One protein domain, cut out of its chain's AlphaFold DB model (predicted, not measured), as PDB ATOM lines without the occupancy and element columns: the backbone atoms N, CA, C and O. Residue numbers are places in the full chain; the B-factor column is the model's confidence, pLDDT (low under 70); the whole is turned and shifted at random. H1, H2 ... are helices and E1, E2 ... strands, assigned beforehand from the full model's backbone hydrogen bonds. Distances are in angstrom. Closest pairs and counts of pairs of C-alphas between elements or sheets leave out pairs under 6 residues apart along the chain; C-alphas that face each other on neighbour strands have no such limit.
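What this domain is: This is residues 91 to 98 and 105 to 209 of the 212 residues of an uncharacterized protein of Leptospira weilii str. Ecochallenge (UniProt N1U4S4). A strongly twisted four-stranded sheet makes the middle of this domain, with one long helix, H4, packed on one face and a shorter helix, H2, on the other: three layers, helices on both faces of a sheet. H3 and H1 are small pieces that only graze the sheet. The 113 printed residues hold four named helices and four named strands, along the chain H1 H2 H3 E1 E2 E3 H4 E4; the class is mixed, helices and strands. The sheet's order is E1, E2, E3, E4, mixed, with E3 and E4 parallel and the other neighbours antiparallel. The whole is compact, with a radius of gyration of the C-alphas of 14.2 A and spans of 40 by 33 by 27 A.

Where its parts are: Start at C-alpha 151 at (180.214, 167.440, 168.625), where E3 begins; it runs 23.0 A through residues 151 to 158. Beside it find E4, residues 193 to 200, 22.8 A long, ending at C-alpha 200 at (176.842, 162.040, 147.453). E2 is residues 141 to 147, 15.4 A, and E1 is residues 131 to 135. For H4, residues 164 to 187, find C-alpha 164 at (168.715, 166.326, 140.960); from there it runs 35.6 A. H2 is residues 106 to 117, 16.5 A; H3 is residues 119 to 122 and H1 residues 91 to 96.

How they stand to each other: Look first at E3 and E4, where N 154 and O 195 are 2.9 A apart, within hydrogen-bond range. E1, E2 and E3 form a meander, each strand the antiparallel neighbour of the one before, in two hairpins. Between E2 and E3, N 146 and O 153 are 2.8 A apart; between E1 and E2, N 133 and O 143 are 2.9 A apart. E3, H4 and E4 make a strand-helix-strand unit, two parallel neighbour strands with a helix between, its crossover right-handed. H4 is on the sheet at a height of 7.6 A, along the strands, at 22 degrees to E3 on the local plane; its closest C-alphas to E4 are those of Cys 174 and Val 196, 6.1 A. On the opposite face, H2 has a height of 7.3 A and runs along the strands, at 9 degrees to E2 on the local plane; the C-alphas of Ser 116 and Ile 144, the closest of H2 and E2, are 6.4 A apart. H2 and H3 are close but not clearly touching, with the closest C-alphas, of Ile 115 and Leu 121, 6.8 A apart. H2 has every O i to N i+4 pair within hydrogen-bond range, H4 has 17 of 20, H1 has 0 of 2 with 1 of 3 O i to N i+3 pairs, and H3 is too short for an O i to N i+4 pair.

The domain as a whole: The two C-alphas farthest apart, of Ser 91 and Asn 207, are 42.8 A apart. Residues 99 to 104 are not printed, and C-alphas 98 and 105 are 18.7 A apart across this cut. Of the links that are printed whole, none is long. The mean pLDDT of the printed part is 87.1; residues 91 to 98 are under 70.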
ATOM      1  N   SER A  91     164.685 155.133 174.370       46.06
ATOM      2  CA  SER A  91     163.681 154.067 174.505       46.06
ATOM      3  C   SER A  91     162.254 154.480 174.107       46.06
ATOM      4  O   SER A  91     161.460 153.625 173.723       46.06
ATOM      5  N   ASN A  92     161.912 155.772 174.168       45.06
ATOM      6  CA  ASN A  92     160.605 156.279 173.733       45.06
ATOM      7  C   ASN A  92     160.566 156.561 172.218       45.06
ATOM      8  O   ASN A  92     159.489 156.544 171.631       45.06
ATOM      9  N   GLY A  93     161.719 156.779 171.574       46.09
ATOM     10  CA  GLY A  93     161.810 156.998 170.124       46.09
ATOM     11  C   GLY A  93     161.551 155.726 169.312       46.09
ATOM     12  O   GLY A  93     160.879 155.769 168.285       46.09
ATOM     13  N   SER A  94     161.981 154.559 169.809       46.16
ATOM     14  CA  SER A  94     161.723 153.266 169.153       46.16
ATOM     15  C   SER A  94     160.243 152.871 169.117       46.16
ATOM     16  O   SER A  94     159.836 152.119 168.232       46.16
ATOM     17  N   ALA A  95     159.431 153.385 170.047       48.44
ATOM     18  CA  ALA A  95     157.981 153.181 170.060       48.44
ATOM     19  C   ALA A  95     157.248 154.006 168.982       48.44
ATOM     20  O   ALA A  95     156.080 153.748 168.702       48.44
ATOM     21  N   LEU A  96     157.934 154.966 168.350       49.22
ATOM     22  CA  LEU A  96     157.392 155.869 167.332       49.22
ATOM     23  C   LEU A  96     157.780 155.464 165.903       49.22
ATOM     24  O   LEU A  96     157.720 156.293 164.999       49.22
ATOM     25  N   LYS A  97     158.170 154.200 165.671       52.91
ATOM     26  CA  LYS A  97     158.424 153.671 164.321       52.91
ATOM     27  C   LYS A  97     157.138 153.687 163.487       52.91
ATOM     28  O   LYS A  97     156.433 152.686 163.374       52.91
ATOM     29  N   ILE A  98     156.840 154.826 162.874       54.69
ATOM     30  CA  ILE A  98     155.826 154.938 161.833       54.69
ATOM     31  C   ILE A  98     156.411 154.239 160.604       54.69
ATOM     32  O   ILE A  98     157.419 154.676 160.049       54.69
ATOM     33  N   SER A 105     166.563 151.774 148.692       89.44
ATOM     34  CA  SER A 105     167.331 151.059 147.663       89.44
ATOM     35  C   SER A 105     168.602 150.431 148.240       89.44
ATOM     36  O   SER A 105     169.242 151.012 149.117       89.44
ATOM     37  N   GLU A 106     169.045 149.315 147.659       93.12
ATOM     38  CA  GLU A 106     170.300 148.652 148.041       93.12
ATOM     39  C   GLU A 106     171.519 149.588 147.909       93.12
ATOM     40  O   GLU A 106     172.423 149.563 148.737       93.12
ATOM     41  N   PHE A 107     171.526 150.494 146.920       93.38
ATOM     42  CA  PHE A 107     172.588 151.498 146.772       93.38
ATOM     43  C   PHE A 107     172.619 152.500 147.930       93.38
ATOM     44  O   PHE A 107     173.690 152.823 148.435       93.38
ATOM     45  N   HIS A 108     171.453 152.977 148.374       93.62
ATOM     46  CA  HIS A 108     171.367 153.893 149.517       93.62
ATOM     47  C   HIS A 108     171.812 153.197 150.808       93.62
ATOM     48  O   HIS A 108     172.608 153.755 151.564       93.62
ATOM     49  N   LYS A 109     171.378 151.947 151.011       93.81
ATOM     50  CA  LYS A 109     171.766 151.136 152.166       93.81
ATOM     51  C   LYS A 109     173.275 150.881 152.210       93.81
ATOM     52  O   LYS A 109     173.907 151.145 153.231       93.81
ATOM     53  N   ASN A 110     173.869 150.457 151.095       95.00
ATOM     54  CA  ASN A 110     175.308 150.196 151.011       95.00
ATOM     55  C   ASN A 110     176.147 151.456 151.244       95.00
ATOM     56  O   ASN A 110     177.143 151.402 151.966       95.00
ATOM     57  N   LEU A 111     175.738 152.601 150.688       95.50
ATOM     58  CA  LEU A 111     176.413 153.875 150.934       95.50
ATOM     59  C   LEU A 111     176.343 154.270 152.416       95.50
ATOM     60  O   LEU A 111     177.360 154.632 153.007       95.50
ATOM     61  N   LYS A 112     175.156 154.147 153.024       95.00
ATOM     62  CA  LYS A 112     174.916 154.425 154.446       95.00
ATOM     63  C   LYS A 112     175.812 153.569 155.344       95.00
ATOM     64  O   LYS A 112     176.509 154.104 156.205       95.00
ATOM     65  N   GLU A 113     175.842 152.258 155.112       95.56
ATOM     66  CA  GLU A 113     176.687 151.325 155.868       95.56
ATOM     67  C   GLU A 113     178.187 151.554 155.648       95.56
ATOM     68  O   GLU A 113     178.986 151.397 156.573       95.56
ATOM     69  N   THR A 114     178.586 151.923 154.429       96.06
ATOM     70  CA  THR A 114     179.991 152.190 154.106       96.06
ATOM     71  C   THR A 114     180.481 153.431 154.839       96.06
ATOM     72  O   THR A 114     181.531 153.383 155.478       96.06
ATOM     73  N   ILE A 115     179.719 154.528 154.796       96.06
ATOM     74  CA  ILE A 115     180.085 155.772 155.481       96.06
ATOM     75  C   ILE A 115     180.063 155.578 157.000       96.06
ATOM     76  O   ILE A 115     180.990 156.026 157.672       96.06
ATOM     77  N   SER A 116     179.059 154.888 157.555       96.44
ATOM     78  CA  SER A 116     178.939 154.717 159.011       96.44
ATOM     79  C   SER A 116     180.105 153.935 159.622       96.44
ATOM     80  O   SER A 116     180.504 154.220 160.750       96.44
ATOM     81  N   LYS A 117     180.686 152.991 158.871       96.38
ATOM     82  CA  LYS A 117     181.850 152.192 159.285       96.38
ATOM     83  C   LYS A 117     183.197 152.851 158.960       96.38
ATOM     84  O   LYS A 117     184.209 152.411 159.490       96.38
ATOM     85  N   ASN A 118     183.224 153.878 158.106       94.44
ATOM     86  CA  ASN A 118     184.454 154.522 157.628       94.44
ATOM     87  C   ASN A 118     184.375 156.061 157.745       94.44
ATOM     88  O   ASN A 118     184.348 156.759 156.728       94.44
ATOM     89  N   PRO A 119     184.358 156.622 158.971       92.44
ATOM     90  CA  PRO A 119     184.244 158.071 159.199       92.44
ATOM     91  C   PRO A 119     185.348 158.902 158.521       92.44
ATOM     92  O   PRO A 119     185.141 160.073 158.182       92.44
ATOM     93  N   ASP A 120     186.511 158.304 158.272       92.19
ATOM     94  CA  ASP A 120     187.639 158.953 157.600       92.19
ATOM     95  C   ASP A 120     187.322 159.404 156.169       92.19
ATOM     96  O   ASP A 120     187.887 160.403 155.722       92.19
ATOM     97  N   LEU A 121     186.353 158.767 155.494       91.06
ATOM     98  CA  LEU A 121     185.864 159.202 154.177       91.06
ATOM     99  C   LEU A 121     185.352 160.650 154.189       91.06
ATOM    100  O   LEU A 121     185.374 161.325 153.164       91.06
ATOM    101  N   LEU A 122     184.907 161.138 155.352       90.88
ATOM    102  CA  LEU A 122     184.362 162.484 155.545       90.88
ATOM    103  C   LEU A 122     185.249 163.357 156.450       90.88
ATOM    104  O   LEU A 122     184.793 164.372 156.989       90.88
ATOM    105  N   ASN A 123     186.523 162.984 156.619       90.75
ATOM    106  CA  ASN A 123     187.473 163.635 157.527       90.75
ATOM    107  C   ASN A 123     186.999 163.663 158.995       90.75
ATOM    108  O   ASN A 123     187.278 164.614 159.732       90.75
ATOM    109  N   LEU A 124     186.287 162.625 159.443       90.38
ATOM    110  CA  LEU A 124     185.739 162.512 160.800       90.38
ATOM    111  C   LEU A 124     186.620 161.640 161.718       90.38
ATOM    112  O   LEU A 124     186.116 160.805 162.457       90.38
ATOM    113  N   LYS A 125     187.935 161.891 161.742       85.56
ATOM    114  CA  LYS A 125     188.946 161.075 162.460       85.56
ATOM    115  C   LYS A 125     188.705 160.870 163.966       85.56
ATOM    116  O   LYS A 125     189.276 159.976 164.574       85.56
ATOM    117  N   ASN A 126     187.890 161.723 164.590       87.81
ATOM    118  CA  ASN A 126     187.563 161.656 166.022       87.81
ATOM    119  C   ASN A 126     186.347 160.763 166.327       87.81
ATOM    120  O   ASN A 126     185.787 160.842 167.424       87.81
ATOM    121  N   TYR A 127     185.895 159.980 165.352       90.44
ATOM    122  CA  TYR A 127     184.725 159.118 165.441       90.44
ATOM    123  C   TYR A 127     185.101 157.693 165.029       90.44
ATOM    124  O   TYR A 127     185.998 157.508 164.214       90.44
ATOM    125  N   VAL A 128     184.434 156.693 165.614       85.75
ATOM    126  CA  VAL A 128     184.754 155.270 165.387       85.75
ATOM    127  C   VAL A 128     183.722 154.623 164.464       85.75
ATOM    128  O   VAL A 128     184.063 154.191 163.372       85.75
ATOM    129  N   VAL A 129     182.453 154.596 164.876       91.62
ATOM    130  CA  VAL A 129     181.329 154.083 164.080       91.62
ATOM    131  C   VAL A 129     180.141 155.022 164.250       91.62
ATOM    132  O   VAL A 129     179.909 155.541 165.343       91.62
ATOM    133  N   GLY A 130     179.419 155.259 163.159       92.19
ATOM    134  CA  GLY A 130     178.185 156.035 163.135       92.19
ATOM    135  C   GLY A 130     176.965 155.152 163.365       92.19
ATOM    136  O   GLY A 130     176.905 154.014 162.900       92.19
ATOM    137  N   GLU A 131     175.969 155.689 164.059       93.50
ATOM    138  CA  GLU A 131     174.667 155.049 164.224       93.50
ATOM    139  C   GLU A 131     173.826 155.289 162.967       93.50
ATOM    140  O   GLU A 131     173.585 156.433 162.588       93.50
ATOM    141  N   THR A 132     173.402 154.219 162.297       93.44
ATOM    142  CA  THR A 132     172.549 154.310 161.105       93.44
ATOM    143  C   THR A 132     171.073 154.305 161.480       93.44
ATOM    144  O   THR A 132     170.692 153.585 162.398       93.44
ATOM    145  N   GLU A 133     170.240 155.015 160.716       90.00
ATOM    146  CA  GLU A 133     168.790 155.120 160.965       90.00
ATOM    147  C   GLU A 133     168.470 155.634 162.371       90.00
ATOM    148  O   GLU A 133     167.632 155.086 163.088       90.00
ATOM    149  N   TYR A 134     169.155 156.699 162.786       88.06
ATOM    150  CA  TYR A 134     168.917 157.294 164.092       88.06
ATOM    151  C   TYR A 134     167.525 157.942 164.132       88.06
ATOM    152  O   TYR A 134     167.228 158.849 163.348       88.06
ATOM    153  N   PHE A 135     166.685 157.496 165.068       86.19
ATOM    154  CA  PHE A 135     165.324 157.998 165.257       86.19
ATOM    155  C   PHE A 135     165.270 159.069 166.345       86.19
ATOM    156  O   PHE A 135     165.662 158.849 167.495       86.19
ATOM    157  N   PHE A 136     164.706 160.222 166.004       80.56
ATOM    158  CA  PHE A 136     164.378 161.251 166.980       80.56
ATOM    159  C   PHE A 136     163.055 160.943 167.692       80.56
ATOM    160  O   PHE A 136     162.165 160.306 167.125       80.56
ATOM    161  N   PRO A 137     162.850 161.493 168.902       73.44
ATOM    162  CA  PRO A 137     161.538 161.512 169.545       73.44
ATOM    163  C   PRO A 137     160.434 162.194 168.720       73.44
ATOM    164  O   PRO A 137     159.261 161.969 168.988       73.44
ATOM    165  N   SER A 138     160.781 163.004 167.711       74.81
ATOM    166  CA  SER A 138     159.827 163.576 166.749       74.81
ATOM    167  C   SER A 138     159.338 162.575 165.692       74.81
ATOM    168  O   SER A 138     158.581 162.963 164.807       74.81
ATOM    169  N   ALA A 139     159.764 161.308 165.771       75.44
ATOM    170  CA  ALA A 139     159.545 160.250 164.778       75.44
ATOM    171  C   ALA A 139     160.249 160.474 163.425       75.44
ATOM    172  O   ALA A 139     160.043 159.710 162.481       75.44
ATOM    173  N   ASP A 140     161.113 161.486 163.327       83.00
ATOM    174  CA  ASP A 140     162.012 161.654 162.192       83.00
ATOM    175  C   ASP A 140     163.191 160.676 162.268       83.00
ATOM    176  O   ASP A 140     163.659 160.335 163.355       83.00
ATOM    177  N   ALA A 141     163.710 160.286 161.104       85.88
ATOM    178  CA  ALA A 141     164.913 159.472 160.981       85.88
ATOM    179  C   ALA A 141     165.956 160.177 160.109       85.88
ATOM    180  O   ALA A 141     165.629 160.717 159.043       85.88
ATOM    181  N   ILE A 142     167.206 160.137 160.562       90.81
ATOM    182  CA  ILE A 142     168.389 160.553 159.794       90.81
ATOM    183  C   ILE A 142     169.184 159.322 159.366       90.81
ATOM    184  O   ILE A 142     169.065 158.257 159.975       90.81
ATOM    185  N   ASP A 143     169.990 159.451 158.311       94.31
ATOM    186  CA  ASP A 143     170.655 158.277 157.741       94.31
ATOM    187  C   ASP A 143     171.803 157.803 158.630       94.31
ATOM    188  O   ASP A 143     171.885 156.608 158.907       94.31
ATOM    189  N   ILE A 144     172.670 158.720 159.080       95.69
ATOM    190  CA  ILE A 144     173.815 158.407 159.946       95.69
ATOM    191  C   ILE A 144     174.033 159.528 160.966       95.69
ATOM    192  O   ILE A 144     174.058 160.707 160.605       95.69
ATOM    193  N   LEU A 145     174.269 159.157 162.225       95.44
ATOM    194  CA  LEU A 145     174.683 160.056 163.296       95.44
ATOM    195  C   LEU A 145     176.048 159.640 163.851       95.44
ATOM    196  O   LEU A 145     176.234 158.517 164.314       95.44
ATOM    197  N   PHE A 146     176.987 160.576 163.875       95.56
ATOM    198  CA  PHE A 146     178.235 160.458 164.618       95.56
ATOM    199  C   PHE A 146     178.194 161.402 165.819       95.56
ATOM    200  O   PHE A 146     178.020 162.608 165.667       95.56
ATOM    201  N   GLU A 147     178.385 160.886 167.028       93.56
ATOM    202  CA  GLU A 147     178.319 161.691 168.249       93.56
ATOM    203  C   GLU A 147     179.508 161.383 169.167       93.56
ATOM    204  O   GLU A 147     179.844 160.228 169.412       93.56
ATOM    205  N   ASN A 148     180.167 162.428 169.673       92.06
ATOM    206  CA  ASN A 148     181.171 162.322 170.733       92.06
ATOM    207  C   ASN A 148     180.854 163.332 171.851       92.06
ATOM    208  O   ASN A 148     179.760 163.900 171.898       92.06
ATOM    209  N   SER A 149     181.774 163.552 172.794       89.56
ATOM    210  CA  SER A 149     181.539 164.470 173.918       89.56
ATOM    211  C   SER A 149     181.444 165.948 173.513       89.56
ATOM    212  O   SER A 149     180.841 166.727 174.245       89.56
ATOM    213  N   LYS A 150     182.002 166.341 172.360       90.75
ATOM    214  CA  LYS A 150     182.131 167.745 171.926       90.75
ATOM    215  C   LYS A 150     181.254 168.115 170.735       90.75
ATOM    216  O   LYS A 150     180.922 169.291 170.578       90.75
ATOM    217  N   SER A 151     180.913 167.160 169.875       93.88
ATOM    218  CA  SER A 151     180.214 167.440 168.625       93.88
ATOM    219  C   SER A 151     179.351 166.287 168.132       93.88
ATOM    220  O   SER A 151     179.649 165.108 168.349       93.88
ATOM    221  N   ILE A 152     178.303 166.669 167.412       95.06
ATOM    222  CA  ILE A 152     177.376 165.804 166.695       95.06
ATOM    223  C   ILE A 152     177.546 166.092 165.200       95.06
ATOM    224  O   ILE A 152     177.553 167.255 164.794       95.06
ATOM    225  N   VAL A 153     177.693 165.045 164.393       95.88
ATOM    226  CA  VAL A 153     177.738 165.130 162.933       95.88
ATOM    227  C   VAL A 153     176.637 164.256 162.351       95.88
ATOM    228  O   VAL A 153     176.650 163.041 162.537       95.88
ATOM    229  N   GLU A 154     175.693 164.872 161.654       94.94
ATOM    230  CA  GLU A 154     174.648 164.175 160.903       94.94
ATOM    231  C   GLU A 154     175.041 164.081 159.434       94.94
ATOM    232  O   GLU A 154     175.575 165.032 158.856       94.94
ATOM    233  N   ILE A 155     174.815 162.903 158.852       96.50
ATOM    234  CA  ILE A 155     175.060 162.648 157.439       96.50
ATOM    235  C   ILE A 155     173.743 162.278 156.772       96.50
ATOM    236  O   ILE A 155     173.120 161.272 157.129       96.50
ATOM    237  N   LYS A 156     173.389 163.039 155.737       96.00
ATOM    238  CA  LYS A 156     172.367 162.675 154.762       96.00
ATOM    239  C   LYS A 156     173.046 162.070 153.545       96.00
ATOM    240  O   LYS A 156     173.906 162.713 152.947       96.00
ATOM    241  N   VAL A 157     172.655 160.865 153.146       96.12
ATOM    242  CA  VAL A 157     173.248 160.192 151.985       96.12
ATOM    243  C   VAL A 157     172.342 160.282 150.758       96.12
ATOM    244  O   VAL A 157     171.109 160.300 150.852       96.12
ATOM    245  N   LYS A 158     172.965 160.349 149.583       94.88
ATOM    246  CA  LYS A 158     172.322 160.220 148.271       94.88
ATOM    247  C   LYS A 158     173.194 159.333 147.400       94.88
ATOM    248  O   LYS A 158     174.360 159.639 147.154       94.88
ATOM    249  N   SER A 159     172.632 158.206 146.984       94.81
ATOM    250  CA  SER A 159     173.357 157.217 146.198       94.81
ATOM    251  C   SER A 159     173.455 157.632 144.738       94.81
ATOM    252  O   SER A 159     172.864 158.621 144.299       94.81
ATOM    253  N   LYS A 160     174.169 156.839 143.947       93.31
ATOM    254  CA  LYS A 160     174.387 157.109 142.523       93.31
ATOM    255  C   LYS A 160     173.118 157.135 141.665       93.31
ATOM    256  O   LYS A 160     173.167 157.559 140.514       93.31
ATOM    257  N   ILE A 161     171.993 156.654 142.194       92.56
ATOM    258  CA  ILE A 161     170.689 156.687 141.517       92.56
ATOM    259  C   ILE A 161     169.859 157.927 141.886       92.56
ATOM    260  O   ILE A 161     168.778 158.123 141.335       92.56
ATOM    261  N   SER A 162     170.337 158.757 142.820       91.94
ATOM    262  CA  SER A 162     169.671 159.999 143.201       91.94
ATOM    263  C   SER A 162     169.748 161.010 142.061       91.94
ATOM    264  O   SER A 162     170.827 161.417 141.633       91.94
ATOM    265  N   ASN A 163     168.581 161.429 141.575       91.75
ATOM    266  CA  ASN A 163     168.461 162.507 140.601       91.75
ATOM    267  C   ASN A 163     168.581 163.886 141.275       91.75
ATOM    268  O   ASN A 163     168.629 164.001 142.500       91.75
ATOM    269  N   GLU A 164     168.588 164.948 140.471       90.75
ATOM    270  CA  GLU A 164     168.715 166.326 140.960       90.75
ATOM    271  C   GLU A 164     167.647 166.691 142.003       90.75
ATOM    272  O   GLU A 164     167.974 167.218 143.065       90.75
ATOM    273  N   ALA A 165     166.380 166.341 141.756       90.06
ATOM    274  CA  ALA A 165     165.293 166.598 142.699       90.06
ATOM    275  C   ALA A 165     165.518 165.891 144.050       90.06
ATOM    276  O   ALA A 165     165.230 166.452 145.109       90.06
ATOM    277  N   ASP A 166     166.068 164.675 144.035       90.75
ATOM    278  CA  ASP A 166     166.401 163.934 145.246       90.75
ATOM    279  C   ASP A 166     167.601 164.532 145.998       90.75
ATOM    280  O   ASP A 166     167.607 164.545 147.233       90.75
ATOM    281  N   ILE A 167     168.586 165.074 145.277       90.69
ATOM    282  CA  ILE A 167     169.725 165.803 145.853       90.69
ATOM    283  C   ILE A 167     169.246 167.098 146.516       90.69
ATOM    284  O   ILE A 167     169.554 167.318 147.689       90.69
ATOM    285  N   ILE A 168     168.417 167.895 145.831       89.88
ATOM    286  CA  ILE A 168     167.790 169.106 146.389       89.88
ATOM    287  C   ILE A 168     167.005 168.752 147.653       89.88
ATOM    288  O   ILE A 168     167.173 169.382 148.699       89.88
ATOM    289  N   ARG A 169     166.198 167.685 147.608       91.19
ATOM    290  CA  ARG A 169     165.500 167.174 148.795       91.19
ATOM    291  C   ARG A 169     166.477 166.836 149.924       91.19
ATOM    292  O   ARG A 169     166.189 167.149 151.073       91.19
ATOM    293  N   GLY A 170     167.628 166.238 149.611       91.88
ATOM    294  CA  GLY A 170     168.711 165.986 150.567       91.88
ATOM    295  C   GLY A 170     169.243 167.252 151.240       91.88
ATOM    296  O   GLY A 170     169.425 167.255 152.455       91.88
ATOM    297  N   MET A 171     169.418 168.338 150.487       90.94
ATOM    298  CA  MET A 171     169.846 169.635 151.029       90.94
ATOM    299  C   MET A 171     168.819 170.207 152.015       90.94
ATOM    300  O   MET A 171     169.178 170.645 153.105       90.94
ATOM    301  N   PHE A 172     167.526 170.150 151.687       89.69
ATOM    302  CA  PHE A 172     166.477 170.582 152.621       89.69
ATOM    303  C   PHE A 172     166.358 169.662 153.840       89.69
ATOM    304  O   PHE A 172     166.060 170.131 154.936       89.69
ATOM    305  N   GLN A 173     166.612 168.361 153.677       91.19
ATOM    306  CA  GLN A 173     166.654 167.419 154.796       91.19
ATOM    307  C   GLN A 173     167.800 167.735 155.761       91.19
ATOM    308  O   GLN A 173     167.568 167.715 156.964       91.19
ATOM    309  N   CYS A 174     168.974 168.108 155.248       92.12
ATOM    310  CA  CYS A 174     170.098 168.583 156.060       92.12
ATOM    311  C   CYS A 174     169.685 169.763 156.962       92.12
ATOM    312  O   CYS A 174     169.875 169.725 158.174       92.12
ATOM    313  N   ILE A 175     169.034 170.781 156.386       89.94
ATOM    314  CA  ILE A 175     168.543 171.952 157.135       89.94
ATOM    315  C   ILE A 175     167.469 171.543 158.154       89.94
ATOM    316  O   ILE A 175     167.478 171.981 159.304       89.94
ATOM    317  N   LYS A 176     166.531 170.682 157.743       89.44
ATOM    318  CA  LYS A 176     165.448 170.203 158.609       89.44
ATOM    319  C   LYS A 176     166.006 169.489 159.841       89.44
ATOM    320  O   LYS A 176     165.531 169.741 160.946       89.44
ATOM    321  N   TYR A 177     166.970 168.589 159.662       87.94
ATOM    322  CA  TYR A 177     167.420 167.687 160.722       87.94
ATOM    323  C   TYR A 177     168.457 168.280 161.675       87.94
ATOM    324  O   TYR A 177     168.623 167.762 162.779       87.94
ATOM    325  N   GLU A 178     169.032 169.435 161.344       90.12
ATOM    326  CA  GLU A 178     169.761 170.251 162.317       90.12
ATOM    327  C   GLU A 178     168.866 170.642 163.511       90.12
ATOM    328  O   GLU A 178     169.292 170.591 164.667       90.12
ATOM    329  N   SER A 179     167.585 170.946 163.258       89.19
ATOM    330  CA  SER A 179     166.652 171.428 164.289       89.19
ATOM    331  C   SER A 179     166.329 170.384 165.381       89.19
ATOM    332  O   SER A 179     166.427 170.719 166.563       89.19
ATOM    333  N   PRO A 180     165.986 169.115 165.068       88.50
ATOM    334  CA  PRO A 180     165.853 168.050 166.066       88.50
ATOM    335  C   PRO A 180     167.124 167.773 166.880       88.50
ATOM    336  O   PRO A 180     167.026 167.463 168.070       88.50
ATOM    337  N   ILE A 181     168.313 167.891 166.276       89.69
ATOM    338  CA  ILE A 181     169.588 167.716 166.994       89.69
ATOM    339  C   ILE A 181     169.778 168.850 168.000       89.69
ATOM    340  O   ILE A 181     170.111 168.601 169.160       89.69
ATOM    341  N   GLU A 182     169.510 170.084 167.585       89.31
ATOM    342  CA  GLU A 182     169.560 171.254 168.456       89.31
ATOM    343  C   GLU A 182     168.541 171.147 169.602       89.31
ATOM    344  O   GLU A 182     168.870 171.395 170.763       89.31
ATOM    345  N   ALA A 183     167.323 170.680 169.315       84.69
ATOM    346  CA  ALA A 183     166.321 170.407 170.343       84.69
ATOM    347  C   ALA A 183     166.804 169.343 171.346       84.69
ATOM    348  O   ALA A 183     166.695 169.554 172.555       84.69
ATOM    349  N   LYS A 184     167.401 168.238 170.871       83.38
ATOM    350  CA  LYS A 184     168.017 167.206 171.728       83.38
ATOM    351  C   LYS A 184     169.120 167.802 172.607       83.38
ATOM    352  O   LYS A 184     169.163 167.506 173.800       83.38
ATOM    353  N   ASN A 185     169.991 168.642 172.045       84.88
ATOM    354  CA  ASN A 185     171.045 169.326 172.795       84.88
ATOM    355  C   ASN A 185     170.463 170.157 173.943       84.88
ATOM    356  O   ASN A 185     170.882 169.980 175.085       84.88
ATOM    357  N   ARG A 186     169.453 170.990 173.662       79.31
ATOM    358  CA  ARG A 186     168.795 171.844 174.666       79.31
ATOM    359  C   ARG A 186     168.111 171.043 175.766       79.31
ATOM    360  O   ARG A 186     168.293 171.350 176.935       79.31
ATOM    361  N   VAL A 187     167.362 170.003 175.404       76.50
ATOM    362  CA  VAL A 187     166.669 169.136 176.376       76.50
ATOM    363  C   VAL A 187     167.664 168.426 177.299       76.50
ATOM    364  O   VAL A 187     167.382 168.240 178.478       76.50
ATOM    365  N   ASN A 188     168.839 168.063 176.781       75.81
ATOM    366  CA  ASN A 188     169.874 167.355 177.535       75.81
ATOM    367  C   ASN A 188     170.889 168.285 178.224       75.81
ATOM    368  O   ASN A 188     171.862 167.793 178.792       75.81
ATOM    369  N   GLY A 189     170.732 169.606 178.117       73.38
ATOM    370  CA  GLY A 189     171.713 170.583 178.597       73.38
ATOM    371  C   GLY A 189     173.103 170.496 177.970       73.38
ATOM    372  O   GLY A 189     174.103 170.890 178.565       73.38
ATOM    373  N   SER A 190     173.171 169.985 176.746       80.00
ATOM    374  CA  SER A 190     174.388 169.833 175.956       80.00
ATOM    375  C   SER A 190     174.620 171.050 175.054       80.00
ATOM    376  O   SER A 190     173.686 171.596 174.473       80.00
ATOM    377  N   ARG A 191     175.892 171.431 174.868       81.81
ATOM    378  CA  ARG A 191     176.347 172.436 173.880       81.81
ATOM    379  C   ARG A 191     177.223 171.829 172.785       81.81
ATOM    380  O   ARG A 191     178.161 172.465 172.302       81.81
ATOM    381  N   LYS A 192     176.995 170.560 172.438       89.50
ATOM    382  CA  LYS A 192     177.776 169.899 171.385       89.50
ATOM    383  C   LYS A 192     177.626 170.662 170.074       89.50
ATOM    384  O   LYS A 192     176.508 170.937 169.649       89.50
ATOM    385  N   LYS A 193     178.748 170.955 169.414       92.75
ATOM    386  CA  LYS A 193     178.738 171.579 168.085       92.75
ATOM    387  C   LYS A 193     178.028 170.660 167.099       92.75
ATOM    388  O   LYS A 193     178.340 169.471 167.069       92.75
ATOM    389  N   ILE A 194     177.127 171.208 166.296       93.12
ATOM    390  CA  ILE A 194     176.401 170.457 165.272       93.12
ATOM    391  C   ILE A 194     177.070 170.711 163.924       93.12
ATOM    392  O   ILE A 194     177.438 171.841 163.598       93.12
ATOM    393  N   ARG A 195     177.265 169.645 163.153       94.56
ATOM    394  CA  ARG A 195     177.659 169.709 161.748       94.56
ATOM    395  C   ARG A 195     176.740 168.796 160.956       94.56
ATOM    396  O   ARG A 195     176.474 167.675 161.372       94.56
ATOM    397  N   VAL A 196     176.316 169.265 159.798       94.31
ATOM    398  CA  VAL A 196     175.471 168.510 158.879       94.31
ATOM    399  C   VAL A 196     176.209 168.351 157.554       94.31
ATOM    400  O   VAL A 196     176.857 169.291 157.086       94.31
ATOM    401  N   ILE A 197     176.172 167.152 156.975       95.31
ATOM    402  CA  ILE A 197     176.871 166.823 155.730       95.31
ATOM    403  C   ILE A 197     175.915 166.097 154.784       95.31
ATOM    404  O   ILE A 197     175.384 165.040 155.111       95.31
ATOM    405  N   LEU A 198     175.775 166.621 153.567       95.62
ATOM    406  CA  LEU A 198     175.203 165.883 152.447       95.62
ATOM    407  C   LEU A 198     176.316 165.079 151.761       95.62
ATOM    408  O   LEU A 198     177.220 165.662 151.165       95.62
ATOM    409  N   ALA A 199     176.258 163.752 151.844       96.19
ATOM    410  CA  ALA A 199     177.191 162.844 151.186       96.19
ATOM    411  C   ALA A 199     176.577 162.286 149.895       96.19
ATOM    412  O   ALA A 199     175.517 161.655 149.919       96.19
ATOM    413  N   LEU A 200     177.255 162.513 148.772       95.19
ATOM    414  CA  LEU A 200     176.842 162.040 147.453       95.19
ATOM    415  C   LEU A 200     177.783 160.931 146.971       95.19
ATOM    416  O   LEU A 200     178.998 161.055 147.106       95.19
ATOM    417  N   GLU A 201     177.231 159.873 146.377       93.31
ATOM    418  CA  GLU A 201     178.027 158.874 145.635       93.31
ATOM    419  C   GLU A 201     178.423 159.379 144.234       93.31
ATOM    420  O   GLU A 201     179.419 158.934 143.675       93.31
ATOM    421  N   ASN A 202     177.651 160.322 143.679       89.56
ATOM    422  CA  ASN A 202     177.922 160.992 142.405       89.56
ATOM    423  C   ASN A 202     178.514 162.393 142.612       89.56
ATOM    424  O   ASN A 202     178.446 162.965 143.701       89.56
ATOM    425  N   GLU A 203     179.022 162.986 141.529       89.38
ATOM    426  CA  GLU A 203     179.391 164.401 141.507       89.38
ATOM    427  C   GLU A 203     178.198 165.309 141.843       89.38
ATOM    428  O   GLU A 203     177.053 165.047 141.464       89.38
ATOM    429  N   PHE A 204     178.483 166.413 142.536       89.00
ATOM    430  CA  PHE A 204     177.478 167.430 142.818       89.00
ATOM    431  C   PHE A 204     177.010 168.095 141.506       89.00
ATOM    432  O   PHE A 204     177.861 168.502 140.706       89.00
ATOM    433  N   PRO A 205     175.692 168.243 141.264       86.25
ATOM    434  CA  PRO A 205     175.190 168.823 140.022       86.25
ATOM    435  C   PRO A 205     175.690 170.258 139.824       86.25
ATOM    436  O   PRO A 205     175.432 171.145 140.639       86.25
ATOM    437  N   LYS A 206     176.405 170.503 138.720       88.69
ATOM    438  CA  LYS A 206     177.041 171.806 138.446       88.69
ATOM    439  C   LYS A 206     176.035 172.951 138.330       88.69
ATOM    440  O   LYS A 206     176.362 174.078 138.670       88.69
ATOM    441  N   ASN A 207     174.815 172.666 137.884       83.94
ATOM    442  CA  ASN A 207     173.719 173.630 137.783       83.94
ATOM    443  C   ASN A 207     173.157 174.080 139.143       83.94
ATOM    444  O   ASN A 207     172.432 175.068 139.189       83.94
ATOM    445  N   LEU A 208     173.485 173.377 140.231       80.19
ATOM    446  CA  LEU A 208     173.146 173.782 141.597       80.19
ATOM    447  C   LEU A 208     174.263 174.600 142.263       80.19
ATOM    448  O   LEU A 208     174.089 175.072 143.386       80.19
ATOM    449  N   LEU A 209     175.414 174.765 141.601       81.19
ATOM    450  CA  LEU A 209     176.461 175.672 142.060       81.19
ATOM    451  C   LEU A 209     176.063 177.107 141.725       81.19
ATOM    452  O   LEU A 209     175.605 177.403 140.623       81.19
TER     453      LEU A 209